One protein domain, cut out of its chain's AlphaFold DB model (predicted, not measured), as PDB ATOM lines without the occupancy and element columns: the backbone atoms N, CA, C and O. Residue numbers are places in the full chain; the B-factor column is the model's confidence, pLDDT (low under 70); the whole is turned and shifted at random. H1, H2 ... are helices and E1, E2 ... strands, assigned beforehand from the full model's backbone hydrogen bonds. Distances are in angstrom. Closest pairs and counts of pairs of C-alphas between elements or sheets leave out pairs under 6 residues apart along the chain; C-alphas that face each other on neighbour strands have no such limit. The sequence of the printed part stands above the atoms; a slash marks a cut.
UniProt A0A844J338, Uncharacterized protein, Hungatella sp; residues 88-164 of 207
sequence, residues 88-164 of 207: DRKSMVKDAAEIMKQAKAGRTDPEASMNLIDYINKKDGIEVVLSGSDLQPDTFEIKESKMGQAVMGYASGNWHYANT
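AT A GLANCE: This is residues 88 to 164 of the 207 residues of an uncharacterized protein of Hungatella sp (UniProt A0A844J338). A four-strand sheet has the long helix H1 slanting over one face, the other face being bare; H1 reaches past the edge strand E1, and H2 folds back beside its far part as a helical hairpin. The 77 printed residues hold two named helices and four named strands, in the order H1 H2 E1 E2 E3 E4; the class is mixed. The sheet, E1 - E2 - E3 - E4, is antiparallel and a meander, each strand the neighbour of the one before. The whole is compact, with a radius of gyration of the C-alphas of 12.6 A and spans of 37 by 31 by 18 A.

IN THESE COORDINATES: The strands are E1, residues 126 to 130, E2, 140 to 144, E3, 149 to 155, 16.5 A long, and E4, 158 to 161, ending at C-alpha 161 (-10.930, -98.047, 49.903). H1, residues 89 to 106, is 25.1 A long from C-alpha 89 (-9.915, -89.522, 52.399). H2, residues 110 to 122, measures 18.9 A.

HOW THE PARTS SIT: Within hydrogen-bond range are N 129 and O 141 of E1 and E2, 2.8 A, N 142 and O 152 of E2 and E3, 2.7 A, and N 153 and O 160 of E3 and E4, 2.9 A. H1 is on the sheet, its height 9.3 A, over E1 and E2, slantwise at 49 degrees to E1 on the local plane; the closest C-alphas of H1 and E1, Ala 96 and Val 128, are 6.2 A apart. With residues 99 to 106 alone H1 touches H2, opposite ways at a shallow tilt of 20 degrees; their closest C-alphas, Gly 106 and Ser 113, are 4.0 A apart. H2 is only just not on the sheet, with 4 pairs of C-alphas within 10 A. In H1 and H2 every O i to N i+4 pair is within hydrogen-bond range.

THE WHOLE: The C-alphas farthest apart, Glu 111 and Asn 163, are 37.0 A apart. The printed part has no cut and no long link. Its mean pLDDT is 71.3, with residues 102 to 126, 128, 130 to 138 and 145 to 147 under 70.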
ATOM      1  N   ASP A  88     -12.314 -87.799  55.621       88.75
ATOM      2  CA  ASP A  88     -11.658 -86.928  54.638       88.75
ATOM      3  C   ASP A  88     -10.514 -87.662  53.922       88.75
ATOM      4  O   ASP A  88      -9.332 -87.351  54.077       88.75
ATOM      5  N   ARG A  89     -10.873 -88.673  53.123       85.31
ATOM      6  CA  ARG A  89      -9.915 -89.522  52.399       85.31
ATOM      7  C   ARG A  89      -8.937 -88.718  51.536       85.31
ATOM      8  O   ARG A  89      -7.782 -89.110  51.415       85.31
ATOM      9  N   LYS A  90      -9.361 -87.579  50.970       88.00
ATOM     10  CA  LYS A  90      -8.498 -86.696  50.165       88.00
ATOM     11  C   LYS A  90      -7.382 -86.084  51.003       88.00
ATOM     12  O   LYS A  90      -6.218 -86.165  50.607       88.00
ATOM     13  N   SER A  91      -7.719 -85.513  52.163       84.56
ATOM     14  CA  SER A  91      -6.700 -85.020  53.092       84.56
ATOM     15  C   SER A  91      -5.811 -86.157  53.589       84.56
ATOM     16  O   SER A  91      -4.595 -85.993  53.651       84.56
ATOM     17  N   MET A  92      -6.386 -87.328  53.874       82.00
ATOM     18  CA  MET A  92      -5.619 -88.471  54.372       82.00
ATOM     19  C   MET A  92      -4.610 -89.006  53.349       82.00
ATOM     20  O   MET A  92      -3.474 -89.292  53.711       82.00
ATOM     21  N   VAL A  93      -4.978 -89.084  52.065       82.31
ATOM     22  CA  VAL A  93      -4.046 -89.447  50.981       82.31
ATOM     23  C   VAL A  93      -2.930 -88.426  50.839       82.31
ATOM     24  O   VAL A  93      -1.771 -88.803  50.674       82.31
ATOM     25  N   LYS A  94      -3.260 -87.132  50.913       83.62
ATOM     26  CA  LYS A  94      -2.257 -86.065  50.851       83.62
ATOM     27  C   LYS A  94      -1.263 -86.175  52.008       83.62
ATOM     28  O   LYS A  94      -0.059 -86.082  51.789       83.62
ATOM     29  N   ASP A  95      -1.767 -86.413  53.212       77.81
ATOM     30  CA  ASP A  95      -0.941 -86.575  54.404       77.81
ATOM     31  C   ASP A  95      -0.079 -87.838  54.315       77.81
ATOM     32  O   ASP A  95       1.119 -87.777  54.591       77.81
ATOM     33  N   ALA A  96      -0.629 -88.950  53.823       75.81
ATOM     34  CA  ALA A  96       0.129 -90.175  53.596       75.81
ATOM     35  C   ALA A  96       1.257 -89.995  52.569       75.81
ATOM     36  O   ALA A  96       2.370 -90.474  52.789       75.81
ATOM     37  N   ALA A  97       1.010 -89.253  51.487       78.00
ATOM     38  CA  ALA A  97       2.032 -88.949  50.490       78.00
ATOM     39  C   ALA A  97       3.200 -88.132  51.078       78.00
ATOM     40  O   ALA A  97       4.364 -88.407  50.775       78.00
ATOM     41  N   GLU A  98       2.915 -87.161  51.953       76.69
ATOM     42  CA  GLU A  98       3.953 -86.383  52.642       76.69
ATOM     43  C   GLU A  98       4.717 -87.221  53.680       76.69
ATOM     44  O   GLU A  98       5.947 -87.144  53.729       76.69
ATOM     45  N   ILE A  99       4.031 -88.082  54.447       72.81
ATOM     46  CA  ILE A  99       4.669 -89.033  55.380       72.81
ATOM     47  C   ILE A  99       5.643 -89.941  54.623       72.81
ATOM     48  O   ILE A  99       6.788 -90.107  55.037       72.81
ATOM     49  N   MET A 100       5.239 -90.489  53.476       71.94
ATOM     50  CA  MET A 100       6.104 -91.349  52.659       71.94
ATOM     51  C   MET A 100       7.322 -90.622  52.109       71.94
ATOM     52  O   MET A 100       8.432 -91.162  52.100       71.94
ATOM     53  N   LYS A 101       7.129 -89.382  51.656       74.38
ATOM     54  CA  LYS A 101       8.216 -88.534  51.174       74.38
ATOM     55  C   LYS A 101       9.243 -88.279  52.278       74.38
ATOM     56  O   LYS A 101      10.441 -88.414  52.029       74.38
ATOM     57  N   GLN A 102       8.784 -87.972  53.491       69.19
ATOM     58  CA  GLN A 102       9.652 -87.778  54.654       69.19
ATOM     59  C   GLN A 102      10.316 -89.083  55.107       69.19
ATOM     60  O   GLN A 102      11.512 -89.086  55.374       69.19
ATOM     61  N   ALA A 103       9.601 -90.211  55.094       66.94
ATOM     62  CA  ALA A 103      10.161 -91.522  55.422       66.94
ATOM     63  C   ALA A 103      11.313 -91.914  54.491       66.94
ATOM     64  O   ALA A 103      12.322 -92.465  54.933       66.94
ATOM     65  N   LYS A 104      11.209 -91.582  53.201       66.50
ATOM     66  CA  LYS A 104      12.297 -91.795  52.243       66.50
ATOM     67  C   LYS A 104      13.505 -90.896  52.523       66.50
ATOM     68  O   LYS A 104      14.628 -91.375  52.405       66.50
ATOM     69  N   ALA A 105      13.283 -89.635  52.894       65.75
ATOM     70  CA  ALA A 105      14.359 -88.716  53.271       65.75
ATOM     71  C   ALA A 105      15.053 -89.148  54.579       65.75
ATOM     72  O   ALA A 105      16.279 -89.136  54.652       65.75
ATOM     73  N   GLY A 106      14.288 -89.625  55.566       61.19
ATOM     74  CA  GLY A 106      14.806 -90.156  56.831       61.19
ATOM     75  C   GLY A 106      15.697 -91.389  56.664       61.19
ATOM     76  O   GLY A 106      16.714 -91.515  57.337       61.19
ATOM     77  N   ARG A 107      15.410 -92.261  55.684       59.62
ATOM     78  CA  ARG A 107      16.291 -93.403  55.353       59.62
ATOM     79  C   ARG A 107      17.708 -92.985  54.942       59.62
ATOM     80  O   ARG A 107      18.617 -93.806  55.022       59.62
ATOM     81  N   THR A 108      17.888 -91.750  54.478       62.03
ATOM     82  CA  THR A 108      19.189 -91.194  54.078       62.03
ATOM     83  C   THR A 108      19.786 -90.226  55.101       62.03
ATOM     84  O   THR A 108      20.972 -89.925  54.997       62.03
ATOM     85  N   ASP A 109      19.001 -89.760  56.078       63.72
ATOM     86  CA  ASP A 109      19.394 -88.744  57.061       63.72
ATOM     87  C   ASP A 109      18.722 -89.001  58.440       63.72
ATOM     88  O   ASP A 109      17.491 -88.937  58.559       63.72
ATOM     89  N   PRO A 110      19.501 -89.280  59.505       65.94
ATOM     90  CA  PRO A 110      18.985 -89.489  60.860       65.94
ATOM     91  C   PRO A 110      18.187 -88.306  61.435       65.94
ATOM     92  O   PRO A 110      17.230 -88.528  62.176       65.94
ATOM     93  N   GLU A 111      18.523 -87.059  61.093       67.25
ATOM     94  CA  GLU A 111      17.818 -85.868  61.597       67.25
ATOM     95  C   GLU A 111      16.437 -85.722  60.931       67.25
ATOM     96  O   GLU A 111      15.436 -85.400  61.579       67.25
ATOM     97  N   ALA A 112      16.341 -86.089  59.649       63.34
ATOM     98  CA  ALA A 112      15.068 -86.190  58.938       63.34
ATOM     99  C   ALA A 112      14.169 -87.320  59.484       63.34
ATOM    100  O   ALA A 112      12.944 -87.204  59.431       63.34
ATOM    101  N   SER A 113      14.753 -88.382  60.050       61.53
ATOM    102  CA  SER A 113      13.995 -89.452  60.719       61.53
ATOM    103  C   SER A 113      13.314 -88.972  62.003       61.53
ATOM    104  O   SER A 113      12.174 -89.349  62.260       61.53
ATOM    105  N   MET A 114      13.966 -88.106  62.782       61.75
ATOM    106  CA  MET A 114      13.360 -87.501  63.976       61.75
ATOM    107  C   MET A 114      12.205 -86.562  63.611       61.75
ATOM    108  O   MET A 114      11.123 -86.663  64.186       61.75
ATOM    109  N   ASN A 115      12.383 -85.741  62.570       65.75
ATOM    110  CA  ASN A 115      11.319 -84.877  62.047       65.75
ATOM    111  C   ASN A 115      10.105 -85.661  61.516       65.75
ATOM    112  O   ASN A 115       8.979 -85.183  61.636       65.75
ATOM    113  N   LEU A 116      10.303 -86.862  60.960       66.75
ATOM    114  CA  LEU A 116       9.207 -87.736  60.533       66.75
ATOM    115  C   LEU A 116       8.330 -88.174  61.713       66.75
ATOM    116  O   LEU A 116       7.106 -88.165  61.592       66.75
ATOM    117  N   ILE A 117       8.936 -88.557  62.842       67.44
ATOM    118  CA  ILE A 117       8.194 -88.978  64.041       67.44
ATOM    119  C   ILE A 117       7.366 -87.812  64.583       67.44
ATOM    120  O   ILE A 117       6.177 -87.982  64.848       67.44
ATOM    121  N   ASP A 118       7.943 -86.613  64.656       68.81
ATOM    122  CA  ASP A 118       7.216 -85.406  65.059       68.81
ATOM    123  C   ASP A 118       6.110 -85.031  64.064       68.81
ATOM    124  O   ASP A 118       5.020 -84.621  64.467       68.81
ATOM    125  N   TYR A 119       6.347 -85.211  62.761       67.31
ATOM    126  CA  TYR A 119       5.342 -84.981  61.725       67.31
ATOM    127  C   TYR A 119       4.155 -85.938  61.858       67.31
ATOM    128  O   TYR A 119       3.011 -85.492  61.792       67.31
ATOM    129  N   ILE A 120       4.411 -87.228  62.097       68.81
ATOM    130  CA  ILE A 120       3.371 -88.235  62.345       68.81
ATOM    131  C   ILE A 120       2.621 -87.911  63.644       68.81
ATOM    132  O   ILE A 120       1.396 -87.854  63.634       68.81
ATOM    133  N   ASN A 121       3.333 -87.597  64.731       68.00
ATOM    134  CA  ASN A 121       2.726 -87.237  66.019       68.00
ATOM    135  C   ASN A 121       1.874 -85.960  65.944       68.00
ATOM    136  O   ASN A 121       0.903 -85.811  66.682       68.00
ATOM    137  N   LYS A 122       2.215 -85.028  65.046       67.56
ATOM    138  CA  LYS A 122       1.445 -83.801  64.799       67.56
ATOM    139  C   LYS A 122       0.188 -84.047  63.958       67.56
ATOM    140  O   LYS A 122      -0.735 -83.230  63.983       67.56
ATOM    141  N   LYS A 123       0.144 -85.138  63.190       66.69
ATOM    142  CA  LYS A 123      -0.996 -85.538  62.360       66.69
ATOM    143  C   LYS A 123      -1.960 -86.395  63.179       66.69
ATOM    144  O   LYS A 123      -2.087 -87.599  62.990       66.69
ATOM    145  N   ASP A 124      -2.661 -85.731  64.090       60.66
ATOM    146  CA  ASP A 124      -3.702 -86.346  64.909       60.66
ATOM    147  C   ASP A 124      -4.835 -86.868  64.001       60.66
ATOM    148  O   ASP A 124      -5.481 -86.088  63.297       60.66
ATOM    149  N   GLY A 125      -5.050 -88.189  63.948       62.16
ATOM    150  CA  GLY A 125      -6.147 -88.786  63.167       62.16
ATOM    151  C   GLY A 125      -5.775 -89.826  62.104       62.16
ATOM    152  O   GLY A 125      -6.662 -90.556  61.659       62.16
ATOM    153  N   ILE A 126      -4.511 -89.902  61.666       66.44
ATOM    154  CA  ILE A 126      -4.115 -90.703  60.490       66.44
ATOM    155  C   ILE A 126      -2.907 -91.573  60.822       66.44
ATOM    156  O   ILE A 126      -1.835 -91.066  61.131       66.44
ATOM    157  N   GLU A 127      -3.064 -92.886  60.684       70.75
ATOM    158  CA  GLU A 127      -1.963 -93.841  60.775       70.75
ATOM    159  C   GLU A 127      -1.697 -94.429  59.384       70.75
ATOM    160  O   GLU A 127      -2.595 -94.987  58.755       70.75
ATOM    161  N   VAL A 128      -0.469 -94.298  58.882       69.88
ATOM    162  CA  VAL A 128      -0.060 -94.900  57.605       69.88
ATOM    163  C   VAL A 128       0.771 -96.134  57.898       69.88
ATOM    164  O   VAL A 128       1.873 -96.036  58.437       69.88
ATOM    165  N   VAL A 129       0.251 -97.295  57.516       70.31
ATOM    166  CA  VAL A 129       0.917 -98.581  57.703       70.31
ATOM    167  C   VAL A 129       1.542 -99.002  56.381       70.31
ATOM    168  O   VAL A 129       0.851 -99.277  55.400       70.31
ATOM    169  N   LEU A 130       2.872 -99.027  56.349       64.50
ATOM    170  CA  LEU A 130       3.645 -99.543  55.223       64.50
ATOM    171  C   LEU A 130       3.668-101.074  55.315       64.50
ATOM    172  O   LEU A 130       4.274-101.620  56.235       64.50
ATOM    173  N   SER A 131       3.030-101.751  54.362       62.25
ATOM    174  CA  SER A 131       2.908-103.223  54.322       62.25
ATOM    175  C   SER A 131       3.596-103.834  53.097       62.25
ATOM    176  O   SER A 131       3.344-104.982  52.736       62.25
ATOM    177  N   GLY A 132       4.446-103.057  52.421       58.88
ATOM    178  CA  GLY A 132       5.162-103.497  51.232       58.88
ATOM    179  C   GLY A 132       6.113-104.660  51.509       58.88
ATOM    180  O   GLY A 132       6.823-104.676  52.512       58.88
ATOM    181  N   SER A 133       6.136-105.626  50.592       56.00
ATOM    182  CA  SER A 133       7.138-106.700  50.548       56.00
ATOM    183  C   SER A 133       8.185-106.401  49.474       56.00
ATOM    184  O   SER A 133       7.962-105.539  48.625       56.00
ATOM    185  N   ASP A 134       9.288-107.154  49.435       51.69
ATOM    186  CA  ASP A 134      10.312-107.030  48.378       51.69
ATOM    187  C   ASP A 134       9.736-107.180  46.952       51.69
ATOM    188  O   ASP A 134      10.306-106.678  45.985       51.69
ATOM    189  N   LEU A 135       8.582-107.846  46.821       52.28
ATOM    190  CA  LEU A 135       7.850-108.040  45.565       52.28
ATOM    191  C   LEU A 135       6.791-106.957  45.300       52.28
ATOM    192  O   LEU A 135       6.385-106.767  44.154       52.28
ATOM    193  N   GLN A 136       6.332-106.251  46.337       60.06
ATOM    194  CA  GLN A 136       5.344-105.172  46.255       60.06
ATOM    195  C   GLN A 136       5.749-104.009  47.174       60.06
ATOM    196  O   GLN A 136       5.067-103.752  48.174       60.06
ATOM    197  N   PRO A 137       6.853-103.307  46.861       59.31
ATOM    198  CA  PRO A 137       7.464-102.327  47.763       59.31
ATOM    199  C   PRO A 137       6.570-101.113  48.035       59.31
ATOM    200  O   PRO A 137       6.739-100.437  49.047       59.31
ATOM    201  N   ASP A 138       5.595-100.868  47.157       64.62
ATOM    202  CA  ASP A 138       4.752 -99.675  47.160       64.62
ATOM    203  C   ASP A 138       3.378 -99.908  47.814       64.62
ATOM    204  O   ASP A 138       2.443 -99.159  47.556       64.62
ATOM    205  N   THR A 139       3.224-100.947  48.644       72.50
ATOM    206  CA  THR A 139       1.938-101.261  49.294       72.50
ATOM    207  C   THR A 139       1.792-100.555  50.636       72.50
ATOM    208  O   THR A 139       2.659-100.672  51.510       72.50
ATOM    209  N   PHE A 140       0.674 -99.861  50.831       73.94
ATOM    210  CA  PHE A 140       0.374 -99.192  52.092       73.94
ATOM    211  C   PHE A 140      -1.117 -99.094  52.376       73.94
ATOM    212  O   PHE A 140      -1.948 -99.041  51.469       73.94
ATOM    213  N   GLU A 141      -1.434 -98.984  53.658       80.06
ATOM    214  CA  GLU A 141      -2.772 -98.715  54.158       80.06
ATOM    215  C   GLU A 141      -2.790 -97.405  54.936       80.06
ATOM    216  O   GLU A 141      -1.860 -97.064  55.665       80.06
ATOM    217  N   ILE A 142      -3.885 -96.677  54.789       79.50
ATOM    218  CA  ILE A 142      -4.206 -95.476  55.536       79.50
ATOM    219  C   ILE A 142      -5.338 -95.845  56.490       79.50
ATOM    220  O   ILE A 142      -6.439 -96.209  56.060       79.50
ATOM    221  N   LYS A 143      -5.064 -95.737  57.784       81.06
ATOM    222  CA  LYS A 143      -5.994 -96.028  58.867       81.06
ATOM    223  C   LYS A 143      -6.461 -94.749  59.545       81.06
ATOM    224  O   LYS A 143      -5.701 -93.796  59.713       81.06
ATOM    225  N   GLU A 144      -7.722 -94.741  59.951       70.81
ATOM    226  CA  GLU A 144      -8.272 -93.709  60.824       70.81
ATOM    227  C   GLU A 144      -7.875 -94.013  62.276       70.81
ATOM    228  O   GLU A 144      -8.280 -95.034  62.838       70.81
ATOM    229  N   SER A 145      -7.080 -93.140  62.900       61.59
ATOM    230  CA  SER A 145      -6.413 -93.427  64.183       61.59
ATOM    231  C   SER A 145      -7.375 -93.654  65.353       61.59
ATOM    232  O   SER A 145      -7.035 -94.352  66.303       61.59
ATOM    233  N   LYS A 146      -8.597 -93.106  65.291       62.66
ATOM    234  CA  LYS A 146      -9.602 -93.255  66.358       62.66
ATOM    235  C   LYS A 146     -10.123 -94.683  66.498       62.66
ATOM    236  O   LYS A 146     -10.548 -95.066  67.583       62.66
ATOM    237  N   MET A 147     -10.128 -95.446  65.405       62.41
ATOM    238  CA  MET A 147     -10.669 -96.809  65.363       62.41
ATOM    239  C   MET A 147      -9.660 -97.838  64.834       62.41
ATOM    240  O   MET A 147      -9.963 -99.028  64.827       62.41
ATOM    241  N   GLY A 148      -8.484 -97.402  64.364       70.31
ATOM    242  CA  GLY A 148      -7.480 -98.262  63.726       70.31
ATOM    243  C   GLY A 148      -7.963 -98.905  62.420       70.31
ATOM    244  O   GLY A 148      -7.350 -99.853  61.927       70.31
ATOM    245  N   GLN A 149      -9.079 -98.429  61.864       76.50
ATOM    246  CA  GLN A 149      -9.701 -99.004  60.680       76.50
ATOM    247  C   GLN A 149      -9.019 -98.482  59.416       76.50
ATOM    248  O   GLN A 149      -8.903 -97.272  59.235       76.50
ATOM    249  N   ALA A 150      -8.633 -99.384  58.509       81.00
ATOM    250  CA  ALA A 150      -8.190 -99.010  57.170       81.00
ATOM    251  C   ALA A 150      -9.352 -98.377  56.394       81.00
ATOM    252  O   ALA A 150     -10.418 -98.975  56.267       81.00
ATOM    253  N   VAL A 151      -9.144 -97.168  55.878       83.62
ATOM    254  CA  VAL A 151     -10.150 -96.419  55.103       83.62
ATOM    255  C   VAL A 151      -9.740 -96.243  53.648       83.62
ATOM    256  O   VAL A 151     -10.592 -96.008  52.787       83.62
ATOM    257  N   MET A 152      -8.443 -96.367  53.367       83.94
ATOM    258  CA  MET A 152      -7.871 -96.275  52.032       83.94
ATOM    259  C   MET A 152      -6.547 -97.028  51.969       83.94
ATOM    260  O   MET A 152      -5.881 -97.191  52.985       83.94
ATOM    261  N   GLY A 153      -6.149 -97.477  50.791       80.94
ATOM    262  CA  GLY A 153      -4.860 -98.115  50.596       80.94
ATOM    263  C   GLY A 153      -4.465 -98.141  49.133       80.94
ATOM    264  O   GLY A 153      -5.261 -97.842  48.237       80.94
ATOM    265  N   TYR A 154      -3.209 -98.482  48.913       78.44
ATOM    266  CA  TYR A 154      -2.650 -98.681  47.593       78.44
ATOM    267  C   TYR A 154      -1.954-100.032  47.577       78.44
ATOM    268  O   TYR A 154      -1.079-100.295  48.401       78.44
ATOM    269  N   ALA A 155      -2.364-100.893  46.652       76.62
ATOM    270  CA  ALA A 155      -1.839-102.244  46.524       76.62
ATOM    271  C   ALA A 155      -1.856-102.668  45.056       76.62
ATOM    272  O   ALA A 155      -2.793-102.369  44.316       76.62
ATOM    273  N   SER A 156      -0.817-103.388  44.621       71.12
ATOM    274  CA  SER A 156      -0.715-103.925  43.251       71.12
ATOM    275  C   SER A 156      -0.971-102.885  42.143       71.12
ATOM    276  O   SER A 156      -1.584-103.191  41.123       71.12
ATOM    277  N   GLY A 157      -0.533-101.640  42.351       71.00
ATOM    278  CA  GLY A 157      -0.694-100.561  41.376       71.00
ATOM    279  C   GLY A 157      -2.049 -99.837  41.404       71.00
ATOM    280  O   GLY A 157      -2.232 -98.897  40.631       71.00
ATOM    281  N   ASN A 158      -2.976-100.230  42.284       76.50
ATOM    282  CA  ASN A 158      -4.341 -99.710  42.325       76.50
ATOM    283  C   ASN A 158      -4.700 -99.124  43.692       76.50
ATOM    284  O   ASN A 158      -4.312 -99.646  44.739       76.50
ATOM    285  N   TRP A 159      -5.503 -98.060  43.668       82.00
ATOM    286  CA  TRP A 159      -6.149 -97.535  44.864       82.00
ATOM    287  C   TRP A 159      -7.347 -98.393  45.239       82.00
ATOM    288  O   TRP A 159      -8.170 -98.736  44.391       82.00
ATOM    289  N   HIS A 160      -7.479 -98.677  46.526       82.88
ATOM    290  CA  HIS A 160      -8.676 -99.274  47.095       82.88
ATOM    291  C   HIS A 160      -9.115 -98.480  48.322       82.88
ATOM    292  O   HIS A 160      -8.338 -97.748  48.941       82.88
ATOM    293  N   TYR A 161     -10.385 -98.616  48.681       85.69
ATOM    294  CA  TYR A 161     -10.930 -98.047  49.903       85.69
ATOM    295  C   TYR A 161     -11.773 -99.088  50.618       85.69
ATOM    296  O   TYR A 161     -12.260-100.042  50.012       85.69
ATOM    297  N   ALA A 162     -11.927 -98.893  51.920       85.25
ATOM    298  CA  ALA A 162     -12.842 -99.670  52.730       85.25
ATOM    299  C   ALA A 162     -13.837 -98.720  53.393       85.25
ATOM    300  O   ALA A 162     -13.486 -97.614  53.817       85.25
ATOM    301  N   ASN A 163     -15.090 -99.162  53.439       83.38
ATOM    302  CA  ASN A 163     -16.165 -98.429  54.087       83.38
ATOM    303  C   ASN A 163     -16.077 -98.582  55.606       83.38
ATOM    304  O   ASN A 163     -15.962 -99.707  56.111       83.38
ATOM    305  N   THR A 164     -16.222 -97.475  56.329       86.31
ATOM    306  CA  THR A 164     -16.480 -97.475  57.774       86.31
ATOM    307  C   THR A 164     -17.835 -98.130  58.080       86.31
ATOM    308  O   THR A 164     -18.692 -98.208  57.195       86.31
TER     309      THR A 164